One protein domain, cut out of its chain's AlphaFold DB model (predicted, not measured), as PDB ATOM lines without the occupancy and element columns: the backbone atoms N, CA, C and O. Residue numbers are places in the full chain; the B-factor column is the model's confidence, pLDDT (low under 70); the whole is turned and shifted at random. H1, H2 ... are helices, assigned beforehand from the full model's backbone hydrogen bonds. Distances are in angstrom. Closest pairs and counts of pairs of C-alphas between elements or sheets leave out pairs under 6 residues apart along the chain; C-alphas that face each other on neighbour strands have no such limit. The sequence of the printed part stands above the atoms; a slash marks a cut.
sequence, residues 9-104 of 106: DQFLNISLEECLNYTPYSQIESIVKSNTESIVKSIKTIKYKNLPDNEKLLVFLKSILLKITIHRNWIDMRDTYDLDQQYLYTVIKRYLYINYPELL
ATOM      1  N   ASP A   9     198.794 179.886 220.323       94.25
ATOM      2  CA  ASP A   9     199.403 178.554 220.341       94.25
ATOM      3  C   ASP A   9     199.406 177.940 218.941       94.25
ATOM      4  O   ASP A   9     200.426 177.437 218.485       94.25
ATOM      5  N   GLN A  10     198.300 178.067 218.199       94.81
ATOM      6  CA  GLN A  10     198.254 177.644 216.797       94.81
ATOM      7  C   GLN A  10     199.293 178.390 215.955       94.81
ATOM      8  O   GLN A  10     199.978 177.776 215.144       94.81
ATOM      9  N   PHE A  11     199.432 179.703 216.149       96.00
ATOM     10  CA  PHE A  11     200.437 180.497 215.449       96.00
ATOM     11  C   PHE A  11     201.867 180.039 215.787       96.00
ATOM     12  O   PHE A  11     202.708 179.874 214.901       96.00
ATOM     13  N   LEU A  12     202.151 179.779 217.064       94.50
ATOM     14  CA  LEU A  12     203.458 179.318 217.531       94.50
ATOM     15  C   LEU A  12     203.775 177.874 217.121       94.50
ATOM     16  O   LEU A  12     204.943 177.581 216.882       94.50
ATOM     17  N   ASN A  13     202.768 177.024 216.927       95.38
ATOM     18  CA  ASN A  13     202.952 175.634 216.502       95.38
ATOM     19  C   ASN A  13     203.299 175.468 215.014       95.38
ATOM     20  O   ASN A  13     203.744 174.392 214.632       95.38
ATOM     21  N   ILE A  14     203.130 176.504 214.182       95.12
ATOM     22  CA  ILE A  14     203.550 176.455 212.771       95.12
ATOM     23  C   ILE A  14     205.069 176.294 212.702       95.12
ATOM     24  O   ILE A  14     205.814 177.180 213.122       95.12
ATOM     25  N   SER A  15     205.537 175.179 212.172       93.94
ATOM     26  CA  SER A  15     206.962 174.876 212.062       93.94
ATOM     27  C   SER A  15     207.683 175.791 211.059       93.94
ATOM     28  O   SER A  15     207.075 176.425 210.186       93.94
ATOM     29  N   LEU A  16     209.013 175.861 211.166       93.38
ATOM     30  CA  LEU A  16     209.830 176.527 210.153       93.38
ATOM     31  C   LEU A  16     209.699 175.803 208.803       93.38
ATOM     32  O   LEU A  16     209.619 176.448 207.760       93.38
ATOM     33  N   GLU A  17     209.612 174.475 208.823       94.62
ATOM     34  CA  GLU A  17     209.416 173.613 207.660       94.62
ATOM     35  C   GLU A  17     208.113 173.942 206.926       94.62
ATOM     36  O   GLU A  17     208.113 174.054 205.698       94.62
ATOM     37  N   GLU A  18     207.014 174.163 207.653       92.88
ATOM     38  CA  GLU A  18     205.772 174.664 207.057       92.88
ATOM     39  C   GLU A  18     205.992 176.027 206.399       92.88
ATOM     40  O   GLU A  18     205.587 176.224 205.259       92.88
ATOM     41  N   CYS A  19     206.703 176.951 207.055       94.06
ATOM     42  CA  CYS A  19     206.974 178.278 206.495       94.06
ATOM     43  C   CYS A  19     207.835 178.233 205.218       94.06
ATOM     44  O   CYS A  19     207.652 179.072 204.328       94.06
ATOM     45  N   LEU A  20     208.770 177.283 205.121       91.06
ATOM     46  CA  LEU A  20     209.665 177.107 203.972       91.06
ATOM     47  C   LEU A  20     208.943 176.511 202.761       91.06
ATOM     48  O   LEU A  20     209.127 176.993 201.643       91.06
ATOM     49  N   ASN A  21     208.112 175.495 202.990       86.31
ATOM     50  CA  ASN A  21     207.428 174.754 201.927       86.31
ATOM     51  C   ASN A  21     206.138 175.431 201.441       86.31
ATOM     52  O   ASN A  21     205.494 174.955 200.506       86.31
ATOM     53  N   TYR A  22     205.758 176.547 202.060       81.31
ATOM     54  CA  TYR A  22     204.601 177.330 201.662       81.31
ATOM     55  C   TYR A  22     204.965 178.394 200.628       81.31
ATOM     56  O   TYR A  22     205.858 179.209 200.867       81.31
ATOM     57  N   THR A  23     204.241 178.450 199.510       85.38
ATOM     58  CA  THR A  23     204.402 179.510 198.502       85.38
ATOM     59  C   THR A  23     203.305 180.556 198.685       85.38
ATOM     60  O   THR A  23     202.169 180.323 198.268       85.38
ATOM     61  N   PRO A  24     203.594 181.702 199.321       88.62
ATOM     62  CA  PRO A  24     202.601 182.749 199.501       88.62
ATOM     63  C   PRO A  24     202.305 183.478 198.182       88.62
ATOM     64  O   PRO A  24     203.184 183.700 197.351       88.62
ATOM     65  N   TYR A  25     201.058 183.907 198.005       93.44
ATOM     66  CA  TYR A  25     200.685 184.808 196.920       93.44
ATOM     67  C   TYR A  25     201.271 186.204 197.150       93.44
ATOM     68  O   TYR A  25     201.113 186.779 198.231       93.44
ATOM     69  N   SER A  26     201.853 186.798 196.107       91.00
ATOM     70  CA  SER A  26     202.538 188.098 196.178       91.00
ATOM     71  C   SER A  26     201.649 189.240 196.689       91.00
ATOM     72  O   SER A  26     202.113 190.110 197.432       91.00
ATOM     73  N   GLN A  27     200.348 189.231 196.360       91.88
ATOM     74  CA  GLN A  27     199.399 190.216 196.893       91.88
ATOM     75  C   GLN A  27     199.248 190.093 198.411       91.88
ATOM     76  O   GLN A  27     199.107 191.109 199.093       91.88
ATOM     77  N   ILE A  28     199.294 188.866 198.942       93.75
ATOM     78  CA  ILE A  28     199.207 188.624 200.381       93.75
ATOM     79  C   ILE A  28     200.531 188.955 201.074       93.75
ATOM     80  O   ILE A  28     200.527 189.585 202.130       93.75
ATOM     81  N   GLU A  29     201.670 188.629 200.465       93.19
ATOM     82  CA  GLU A  29     202.976 189.032 201.004       93.19
ATOM     83  C   GLU A  29     203.093 190.551 201.143       93.19
ATOM     84  O   GLU A  29     203.544 191.048 202.173       93.19
ATOM     85  N   SER A  30     202.636 191.304 200.139       93.62
ATOM     86  CA  SER A  30     202.688 192.767 200.154       93.62
ATOM     87  C   SER A  30     201.871 193.376 201.305       93.62
ATOM     88  O   SER A  30     202.350 194.263 202.027       93.62
ATOM     89  N   ILE A  31     200.652 192.872 201.539       95.31
ATOM     90  CA  ILE A  31     199.817 193.351 202.652       95.31
ATOM     91  C   ILE A  31     200.370 192.896 204.006       95.31
ATOM     92  O   ILE A  31     200.327 193.672 204.961       95.31
ATOM     93  N   VAL A  32     200.927 191.682 204.108       96.31
ATOM     94  CA  VAL A  32     201.559 191.187 205.340       96.31
ATOM     95  C   VAL A  32     202.771 192.044 205.677       96.31
ATOM     96  O   VAL A  32     202.873 192.519 206.807       96.31
ATOM     97  N   LYS A  33     203.641 192.312 204.699       95.31
ATOM     98  CA  LYS A  33     204.831 193.152 204.852       95.31
ATOM     99  C   LYS A  33     204.485 194.537 205.394       95.31
ATOM    100  O   LYS A  33     204.920 194.901 206.486       95.31
ATOM    101  N   SER A  34     203.653 195.281 204.664       94.75
ATOM    102  CA  SER A  34     203.310 196.670 205.005       94.75
ATOM    103  C   SER A  34     202.656 196.795 206.385       94.75
ATOM    104  O   SER A  34     202.992 197.688 207.171       94.75
ATOM    105  N   ASN A  35     201.751 195.873 206.728       96.44
ATOM    106  CA  ASN A  35     201.098 195.879 208.033       96.44
ATOM    107  C   ASN A  35     202.036 195.420 209.152       96.44
ATOM    108  O   ASN A  35     202.012 196.022 210.227       96.44
ATOM    109  N   THR A  36     202.887 194.423 208.907       96.31
ATOM    110  CA  THR A  36     203.873 193.961 209.892       96.31
ATOM    111  C   THR A  36     204.828 195.084 210.264       96.31
ATOM    112  O   THR A  36     204.938 195.406 211.444       96.31
ATOM    113  N   GLU A  37     205.459 195.735 209.285       94.69
ATOM    114  CA  GLU A  37     206.407 196.833 209.528       94.69
ATOM    115  C   GLU A  37     205.769 197.953 210.374       94.69
ATOM    116  O   GLU A  37     206.349 198.426 211.358       94.69
ATOM    117  N   SER A  38     204.526 198.327 210.048       94.25
ATOM    118  CA  SER A  38     203.746 199.328 210.788       94.25
ATOM    119  C   SER A  38     203.465 198.915 212.242       94.25
ATOM    120  O   SER A  38     203.586 199.731 213.168       94.25
ATOM    121  N   ILE A  39     203.088 197.656 212.465       95.31
ATOM    122  CA  ILE A  39     202.711 197.150 213.789       95.31
ATOM    123  C   ILE A  39     203.954 196.924 214.650       95.31
ATOM    124  O   ILE A  39     203.969 197.353 215.801       95.31
ATOM    125  N   VAL A  40     205.020 196.336 214.104       93.31
ATOM    126  CA  VAL A  40     206.282 196.124 214.831       93.31
ATOM    127  C   VAL A  40     206.869 197.456 215.288       93.31
ATOM    128  O   VAL A  40     207.247 197.593 216.454       93.31
ATOM    129  N   LYS A  41     206.860 198.482 214.426       91.94
ATOM    130  CA  LYS A  41     207.263 199.842 214.817       91.94
ATOM    131  C   LYS A  41     206.438 200.363 215.999       91.94
ATOM    132  O   LYS A  41     206.989 200.991 216.900       91.94
ATOM    133  N   SER A  42     205.138 200.076 216.015       90.44
ATOM    134  CA  SER A  42     204.233 200.476 217.099       90.44
ATOM    135  C   SER A  42     204.517 199.719 218.402       90.44
ATOM    136  O   SER A  42     204.500 200.323 219.471       90.44
ATOM    137  N   ILE A  43     204.834 198.425 218.333       89.69
ATOM    138  CA  ILE A  43     205.162 197.583 219.500       89.69
ATOM    139  C   ILE A  43     206.517 197.959 220.112       89.69
ATOM    140  O   ILE A  43     206.697 197.857 221.322       89.69
ATOM    141  N   LYS A  44     207.453 198.477 219.312       85.06
ATOM    142  CA  LYS A  44     208.742 198.993 219.806       85.06
ATOM    143  C   LYS A  44     208.619 200.336 220.554       85.06
ATOM    144  O   LYS A  44     209.607 200.822 221.102       85.06
ATOM    145  N   THR A  45     207.430 200.947 220.613       88.00
ATOM    146  CA  THR A  45     207.209 202.194 221.368       88.00
ATOM    147  C   THR A  45     207.182 201.968 222.883       88.00
ATOM    148  O   THR A  45     206.879 200.877 223.366       88.00
ATOM    149  N   ILE A  46     207.429 203.039 223.654       76.44
ATOM    150  CA  ILE A  46     207.429 203.026 225.133       76.44
ATOM    151  C   ILE A  46     206.142 202.405 225.697       76.44
ATOM    152  O   ILE A  46     206.200 201.696 226.698       76.44
ATOM    153  N   LYS A  47     205.004 202.594 225.013       85.19
ATOM    154  CA  LYS A  47     203.698 202.058 225.412       85.19
ATOM    155  C   LYS A  47     203.703 200.538 225.623       85.19
ATOM    156  O   LYS A  47     203.013 200.064 226.516       85.19
ATOM    157  N   TYR A  48     204.460 199.788 224.822       84.25
ATOM    158  CA  TYR A  48     204.482 198.320 224.872       84.25
ATOM    159  C   TYR A  48     205.844 197.751 225.284       84.25
ATOM    160  O   TYR A  48     205.997 196.536 225.389       84.25
ATOM    161  N   LYS A  49     206.832 198.615 225.559       81.19
ATOM    162  CA  LYS A  49     208.205 198.219 225.904       81.19
ATOM    163  C   LYS A  49     208.257 197.250 227.089       81.19
ATOM    164  O   LYS A  49     209.001 196.273 227.036       81.19
ATOM    165  N   ASN A  50     207.434 197.504 228.106       87.12
ATOM    166  CA  ASN A  50     207.421 196.756 229.366       87.12
ATOM    167  C   ASN A  50     206.543 195.498 229.335       87.12
ATOM    168  O   ASN A  50     206.478 194.793 230.337       87.12
ATOM    169  N   LEU A  51     205.851 195.214 228.225       88.50
ATOM    170  CA  LEU A  51     205.057 193.994 228.131       88.50
ATOM    171  C   LEU A  51     205.969 192.759 228.015       88.50
ATOM    172  O   LEU A  51     206.975 192.822 227.295       88.50
ATOM    173  N   PRO A  52     205.607 191.627 228.643       90.62
ATOM    174  CA  PRO A  52     206.230 190.338 228.358       90.62
ATOM    175  C   PRO A  52     206.118 190.022 226.868       90.62
ATOM    176  O   PRO A  52     205.086 190.305 226.256       90.62
ATOM    177  N   ASP A  53     207.123 189.403 226.241       88.62
ATOM    178  CA  ASP A  53     207.052 189.302 224.770       88.62
ATOM    179  C   ASP A  53     205.978 188.330 224.246       88.62
ATOM    180  O   ASP A  53     205.571 188.470 223.103       88.62
ATOM    181  N   ASN A  54     205.403 187.455 225.088       88.88
ATOM    182  CA  ASN A  54     204.215 186.675 224.697       88.88
ATOM    183  C   ASN A  54     203.003 187.600 224.555       88.88
ATOM    184  O   ASN A  54     202.200 187.448 223.641       88.88
ATOM    185  N   GLU A  55     202.898 188.608 225.423       92.06
ATOM    186  CA  GLU A  55     201.873 189.638 225.306       92.06
ATOM    187  C   GLU A  55     202.152 190.570 224.127       92.06
ATOM    188  O   GLU A  55     201.219 190.916 223.404       92.06
ATOM    189  N   LYS A  56     203.418 190.931 223.868       92.50
ATOM    190  CA  LYS A  56     203.785 191.693 222.659       92.50
ATOM    191  C   LYS A  56     203.401 190.934 221.391       92.50
ATOM    192  O   LYS A  56     202.802 191.527 220.495       92.50
ATOM    193  N   LEU A  57     203.687 189.634 221.333       93.94
ATOM    194  CA  LEU A  57     203.336 188.778 220.204       93.94
ATOM    195  C   LEU A  57     201.817 188.601 220.074       93.94
ATOM    196  O   LEU A  57     201.280 188.660 218.972       93.94
ATOM    197  N   LEU A  58     201.091 188.483 221.187       94.88
ATOM    198  CA  LEU A  58     199.628 188.451 221.164       94.88
ATOM    199  C   LEU A  58     199.031 189.775 220.658       94.88
ATOM    200  O   LEU A  58     198.086 189.767 219.868       94.88
ATOM    201  N   VAL A  59     199.571 190.917 221.093       94.81
ATOM    202  CA  VAL A  59     199.171 192.250 220.610       94.81
ATOM    203  C   VAL A  59     199.482 192.399 219.123       94.81
ATOM    204  O   VAL A  59     198.635 192.900 218.377       94.81
ATOM    205  N   PHE A  60     200.654 191.933 218.686       96.25
ATOM    206  CA  PHE A  60     201.019 191.862 217.275       96.25
ATOM    207  C   PHE A  60     199.980 191.069 216.486       96.25
ATOM    208  O   PHE A  60     199.368 191.620 215.570       96.25
ATOM    209  N   LEU A  61     199.726 189.820 216.892       96.75
ATOM    210  CA  LEU A  61     198.831 188.897 216.201       96.75
ATOM    211  C   LEU A  61     197.408 189.463 216.102       96.75
ATOM    212  O   LEU A  61     196.823 189.494 215.021       96.75
ATOM    213  N   LYS A  62     196.870 190.011 217.199       96.12
ATOM    214  CA  LYS A  62     195.565 190.699 217.191       96.12
ATOM    215  C   LYS A  62     195.540 191.851 216.188       96.12
ATOM    216  O   LYS A  62     194.605 191.968 215.398       96.12
ATOM    217  N   SER A  63     196.569 192.695 216.217       96.06
ATOM    218  CA  SER A  63     196.639 193.891 215.377       96.06
ATOM    219  C   SER A  63     196.749 193.538 213.896       96.06
ATOM    220  O   SER A  63     196.062 194.140 213.071       96.06
ATOM    221  N   ILE A  64     197.590 192.562 213.546       96.94
ATOM    222  CA  ILE A  64     197.823 192.210 212.146       96.94
ATOM    223  C   ILE A  64     196.624 191.485 211.542       96.94
ATOM    224  O   ILE A  64     196.235 191.804 210.420       96.94
ATOM    225  N   LEU A  65     195.965 190.605 212.304       96.19
ATOM    226  CA  LEU A  65     194.737 189.954 211.854       96.19
ATOM    227  C   LEU A  65     193.627 190.978 211.628       96.19
ATOM    228  O   LEU A  65     192.979 190.932 210.586       96.19
ATOM    229  N   LEU A  66     193.447 191.950 212.527       94.94
ATOM    230  CA  LEU A  66     192.465 193.021 212.324       94.94
ATOM    231  C   LEU A  66     192.740 193.829 211.053       94.94
ATOM    232  O   LEU A  66     191.807 194.126 210.312       94.94
ATOM    233  N   LYS A  67     194.004 194.165 210.777       94.81
ATOM    234  CA  LYS A  67     194.358 194.945 209.584       94.81
ATOM    235  C   LYS A  67     194.236 194.154 208.283       94.81
ATOM    236  O   LYS A  67     193.766 194.701 207.289       94.81
ATOM    237  N   ILE A  68     194.656 192.890 208.272       94.69
ATOM    238  CA  ILE A  68     194.633 192.069 207.056       94.69
ATOM    239  C   ILE A  68     193.213 191.612 206.732       94.69
ATOM    240  O   ILE A  68     192.810 191.671 205.576       94.69
ATOM    241  N   THR A  69     192.427 191.199 207.727       92.88
ATOM    242  CA  THR A  69     191.106 190.597 207.470       92.88
ATOM    243  C   THR A  69     190.080 191.562 206.877       92.88
ATOM    244  O   THR A  69     189.151 191.110 206.213       92.88
ATOM    245  N   ILE A  70     190.270 192.871 207.053       92.75
ATOM    246  CA  ILE A  70     189.451 193.915 206.416       92.75
ATOM    247  C   ILE A  70     190.015 194.378 205.064       92.75
ATOM    248  O   ILE A  70     189.388 195.181 204.375       92.75
ATOM    249  N   HIS A  71     191.214 193.924 204.688       93.56
ATOM    250  CA  HIS A  71     191.877 194.358 203.469       93.56
ATOM    251  C   HIS A  71     191.244 193.682 202.250       93.56
ATOM    252  O   HIS A  71     191.138 192.458 202.196       93.56
ATOM    253  N   ARG A  72     190.901 194.464 201.221       92.00
ATOM    254  CA  ARG A  72     190.228 193.954 200.015       92.00
ATOM    255  C   ARG A  72     190.992 192.811 199.343       92.00
ATOM    256  O   ARG A  72     190.422 191.754 199.133       92.00
ATOM    257  N   ASN A  73     192.303 192.977 199.135       91.81
ATOM    258  CA  ASN A  73     193.148 191.911 198.579       91.81
ATOM    259  C   ASN A  73     193.084 190.605 199.384       91.81
ATOM    260  O   ASN A  73     193.162 189.544 198.790       91.81
ATOM    261  N   TRP A  74     192.959 190.656 200.714       93.50
ATOM    262  CA  TRP A  74     192.789 189.431 201.494       93.50
ATOM    263  C   TRP A  74     191.429 188.798 201.220       93.50
ATOM    264  O   TRP A  74     191.377 187.606 200.956       93.50
ATOM    265  N   ILE A  75     190.351 189.585 201.252       93.31
ATOM    266  CA  ILE A  75     188.985 189.101 201.013       93.31
ATOM    267  C   ILE A  75     188.883 188.439 199.633       93.31
ATOM    268  O   ILE A  75     188.462 187.289 199.543       93.31
ATOM    269  N   ASP A  76     189.345 189.126 198.588       93.25
ATOM    270  CA  ASP A  76     189.274 188.639 197.209       93.25
ATOM    271  C   ASP A  76     190.092 187.350 197.030       93.25
ATOM    272  O   ASP A  76     189.612 186.375 196.452       93.25
ATOM    273  N   MET A  77     191.316 187.310 197.564       93.75
ATOM    274  CA  MET A  77     192.190 186.136 197.468       93.75
ATOM    275  C   MET A  77     191.665 184.961 198.294       93.75
ATOM    276  O   MET A  77     191.702 183.827 197.824       93.75
ATOM    277  N   ARG A  78     191.153 185.228 199.501       92.62
ATOM    278  CA  ARG A  78     190.533 184.229 200.375       92.62
ATOM    279  C   ARG A  78     189.388 183.533 199.662       92.62
ATOM    280  O   ARG A  78     189.344 182.312 199.658       92.62
ATOM    281  N   ASP A  79     188.497 184.304 199.050       91.94
ATOM    282  CA  ASP A  79     187.308 183.756 198.401       91.94
ATOM    283  C   ASP A  79     187.649 183.076 197.065       91.94
ATOM    284  O   ASP A  79     187.037 182.071 196.716       91.94
ATOM    285  N   THR A  80     188.655 183.578 196.338       94.38
ATOM    286  CA  THR A  80     189.076 183.011 195.042       94.38
ATOM    287  C   THR A  80     189.839 181.695 195.188       94.38
ATOM    288  O   THR A  80     189.660 180.790 194.377       94.38
ATOM    289  N   TYR A  81     190.709 181.593 196.194       93.06
ATOM    290  CA  TYR A  81     191.640 180.471 196.360       93.06
ATOM    291  C   TYR A  81     191.355 179.622 197.608       93.06
ATOM    292  O   TYR A  81     192.183 178.792 197.966       93.06
ATOM    293  N   ASP A  82     190.213 179.840 198.268       91.00
ATOM    294  CA  ASP A  82     189.803 179.173 199.514       91.00
ATOM    295  C   ASP A  82     190.880 179.238 200.615       91.00
ATOM    296  O   ASP A  82     191.212 178.255 201.278       91.00
ATOM    297  N   LEU A  83     191.482 180.421 200.786       92.25
ATOM    298  CA  LEU A  83     192.546 180.611 201.774       92.25
ATOM    299  C   LEU A  83     191.961 180.621 203.185       92.25
ATOM    300  O   LEU A  83     190.949 181.269 203.459       92.25
ATOM    301  N   ASP A  84     192.640 179.969 204.118       91.88
ATOM    302  CA  ASP A  84     192.169 179.831 205.488       91.88
ATOM    303  C   ASP A  84     193.060 180.571 206.502       91.88
ATOM    304  O   ASP A  84     193.977 181.335 206.178       91.88
ATOM    305  N   GLN A  85     192.751 180.383 207.785       92.88
ATOM    306  CA  GLN A  85     193.546 180.948 208.869       92.88
ATOM    307  C   GLN A  85     194.976 180.394 208.883       92.88
ATOM    308  O   GLN A  85     195.901 181.147 209.188       92.88
ATOM    309  N   GLN A  86     195.154 179.110 208.558       93.75
ATOM    310  CA  GLN A  86     196.462 178.462 208.559       93.75
ATOM    311  C   GLN A  86     197.359 179.069 207.478       93.75
ATOM    312  O   GLN A  86     198.510 179.405 207.773       93.75
ATOM    313  N   TYR A  87     196.817 179.312 206.278       94.06
ATOM    314  CA  TYR A  87     197.476 180.077 205.218       94.06
ATOM    315  C   TYR A  87     197.971 181.412 205.782       94.06
ATOM    316  O   TYR A  87     199.165 181.714 205.749       94.06
ATOM    317  N   LEU A  88     197.060 182.209 206.351       95.00
ATOM    318  CA  LEU A  88     197.382 183.570 206.778       95.00
ATOM    319  C   LEU A  88     198.451 183.583 207.874       95.00
ATOM    320  O   LEU A  88     199.395 184.373 207.814       95.00
ATOM    321  N   TYR A  89     198.317 182.694 208.854       96.31
ATOM    322  CA  TYR A  89     199.282 182.564 209.939       96.31
ATOM    323  C   TYR A  89     200.661 182.153 209.412       96.31
ATOM    324  O   TYR A  89     201.657 182.735 209.839       96.31
ATOM    325  N   THR A  90     200.722 181.231 208.448       96.12
ATOM    326  CA  THR A  90     201.983 180.770 207.846       96.12
ATOM    327  C   THR A  90     202.702 181.906 207.126       96.12
ATOM    328  O   THR A  90     203.896 182.109 207.345       96.12
ATOM    329  N   VAL A  91     201.987 182.720 206.337       96.12
ATOM    330  CA  VAL A  91     202.602 183.874 205.649       96.12
ATOM    331  C   VAL A  91     203.111 184.917 206.647       96.12
ATOM    332  O   VAL A  91     204.225 185.423 206.498       96.12
ATOM    333  N   ILE A  92     202.328 185.222 207.689       96.94
ATOM    334  CA  ILE A  92     202.744 186.152 208.748       96.94
ATOM    335  C   ILE A  92     203.996 185.627 209.458       96.94
ATOM    336  O   ILE A  92     204.964 186.371 209.621       96.94
ATOM    337  N   LYS A  93     204.002 184.351 209.860       96.50
ATOM    338  CA  LYS A  93     205.114 183.759 210.607       96.50
ATOM    339  C   LYS A  93     206.382 183.659 209.769       96.50
ATOM    340  O   LYS A  93     207.444 184.048 210.246       96.50
ATOM    341  N   ARG A  94     206.270 183.250 208.501       96.06
ATOM    342  CA  ARG A  94     207.375 183.282 207.528       96.06
ATOM    343  C   ARG A  94     207.995 184.675 207.446       96.06
ATOM    344  O   ARG A  94     209.213 184.814 207.511       96.06
ATOM    345  N   TYR A  95     207.168 185.715 207.336       95.75
ATOM    346  CA  TYR A  95     207.663 187.087 207.262       95.75
ATOM    347  C   TYR A  95     208.374 187.525 208.555       95.75
ATOM    348  O   TYR A  95     209.404 188.201 208.484       95.75
ATOM    349  N   LEU A  96     207.865 187.118 209.724       95.69
ATOM    350  CA  LEU A  96     208.525 187.362 211.009       95.69
ATOM    351  C   LEU A  96     209.863 186.626 211.125       95.69
ATOM    352  O   LEU A  96     210.833 187.264 211.507       95.69
ATOM    353  N   TYR A  97     209.961 185.353 210.733       94.81
ATOM    354  CA  TYR A  97     211.241 184.629 210.739       94.81
ATOM    355  C   TYR A  97     212.324 185.353 209.932       94.81
ATOM    356  O   TYR A  97     213.475 185.411 210.352       94.81
ATOM    357  N   ILE A  98     211.953 185.929 208.785       93.38
ATOM    358  CA  ILE A  98     212.899 186.612 207.893       93.38
ATOM    359  C   ILE A  98     213.330 187.975 208.454       93.38
ATOM    360  O   ILE A  98     214.494 188.345 208.325       93.38
ATOM    361  N   ASN A  99     212.402 188.748 209.027       95.06
ATOM    362  CA  ASN A  99     212.626 190.178 209.288       95.06
ATOM    363  C   ASN A  99     212.646 190.563 210.770       95.06
ATOM    364  O   ASN A  99     213.205 191.604 211.113       95.06
ATOM    365  N   TYR A 100     212.001 189.772 211.626       94.06
ATOM    366  CA  TYR A 100     211.816 190.046 213.051       94.06
ATOM    367  C   TYR A 100     211.869 188.758 213.901       94.06
ATOM    368  O   TYR A 100     210.920 188.488 214.650       94.06
ATOM    369  N   PRO A 101     212.929 187.930 213.785       93.06
ATOM    370  CA  PRO A 101     213.029 186.670 214.525       93.06
ATOM    371  C   PRO A 101     212.983 186.881 216.045       93.06
ATOM    372  O   PRO A 101     212.480 186.025 216.768       93.06
ATOM    373  N   GLU A 102     213.362 188.069 216.536       89.56
ATOM    374  CA  GLU A 102     213.291 188.421 217.959       89.56
ATOM    375  C   GLU A 102     211.866 188.421 218.539       89.56
ATOM    376  O   GLU A 102     211.690 188.473 219.755       89.56
ATOM    377  N   LEU A 103     210.837 188.422 217.684       88.94
ATOM    378  CA  LEU A 103     209.439 188.309 218.102       88.94
ATOM    379  C   LEU A 103     208.965 186.854 218.219       88.94
ATOM    380  O   LEU A 103     207.873 186.633 218.741       88.94
ATOM    381  N   LEU A 104     209.743 185.895 217.710       89.56
ATOM    382  CA  LEU A 104     209.419 184.468 217.685       89.56
ATOM    383  C   LEU A 104     210.281 183.654 218.653       89.56
ATOM    384  O   LEU A 104     209.772 182.704 219.243       89.56
TER     385      LEU A 104
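AT A GLANCE: This is residues 9 to 104 of the 106 residues of an uncharacterized protein of Clostridium formicaceticum (UniProt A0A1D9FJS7). Three longer helices make the core: H3 and H5 cross steeply, running opposite ways, and H7 packs on H3 near its first half. Short H4 lies at the turn where H3 ends and H5 begins, H6 lies at the other end of this pair, and short H2 packs on the side of H7 away from H3, with H1 close by. The printed part has 96 residues with seven named helices, H1 to H7 in chain order, and no named strand, and its class is all helix. It is compact, with a radius of gyration of the C-alphas of 13.1 A and spans of 41 by 28 by 20 A.

HOW THE PARTS SIT: H1, residues 9 to 13, and H7, residues 85 to 99, only just touch, with 3 pairs of C-alphas within 8 A; the closest C-alphas are those of Phe 11 and Tyr 89, 6.0 A apart. H2, residues 16 to 21, touches H7 at residues 90 to 94 alone, about perpendicular at 73 degrees, with Cys 19 and Arg 94 closest, their C-alphas 5.1 A apart. H3, residues 26 to 43, touches H7 at a steep tilt of 63 degrees, the same way, through its residues 28 to 36 and H7's 91 to 95 alone; the closest C-alphas, of Val 32 and Ile 92, are 6.2 A apart. H4, residues 46 to 49, is close to H3 but not clearly touching, the closest C-alphas, of Ile 43 and Lys 49, being 7.1 A apart. H5, residues 53 to 69, touches H3 at a steep tilt of 42 degrees, opposite ways, with the C-alphas of Asn 35 and Ile 64 closest at 6.4 A. H5 and H7 are near each other, with 10 pairs of C-alphas within 10 A. H6, residues 72 to 81, touches H3 at residues 27 to 31 alone, at a steep tilt of 44 degrees, opposite ways, with the C-alphas of Ile 28 and Trp 74 closest at 6.6 A. H3 and H7 are the hubs, touching 3 helices each, and the helix packing is mostly crossed, the helices standing at wide angles to each other: of the 4 pairs of helices that touch and have a tilt, 0 are at a shallow tilt. Among the pairs that are apart are H2 and H5, and H4 and H7. Every O i to N i+4 pair is within hydrogen-bond range in H1, H2, H3, H5, H6 and H7, and H4 is too short for such a pair.

IN THESE COORDINATES: H1 begins at C-alpha 9, (199.403, 178.554, 220.341), and H2 follows from residue 16. H3, the longest helix with 18 residues, runs 25.3 A from C-alpha 26, (202.538, 188.098, 196.178), to C-alpha 43. After H4, H5 runs 23.6 A, H6 14.0 A and H7 21.2 A, ending at C-alpha 99, (212.626, 190.178, 209.288).

THE WHOLE: The two C-alphas farthest apart, of Asn 50 and Thr 80, are 41.3 A apart. The printed part has no cut, and the six links between the helices are tight. The mean pLDDT of the printed part is 92.7, and no printed residue is under 70.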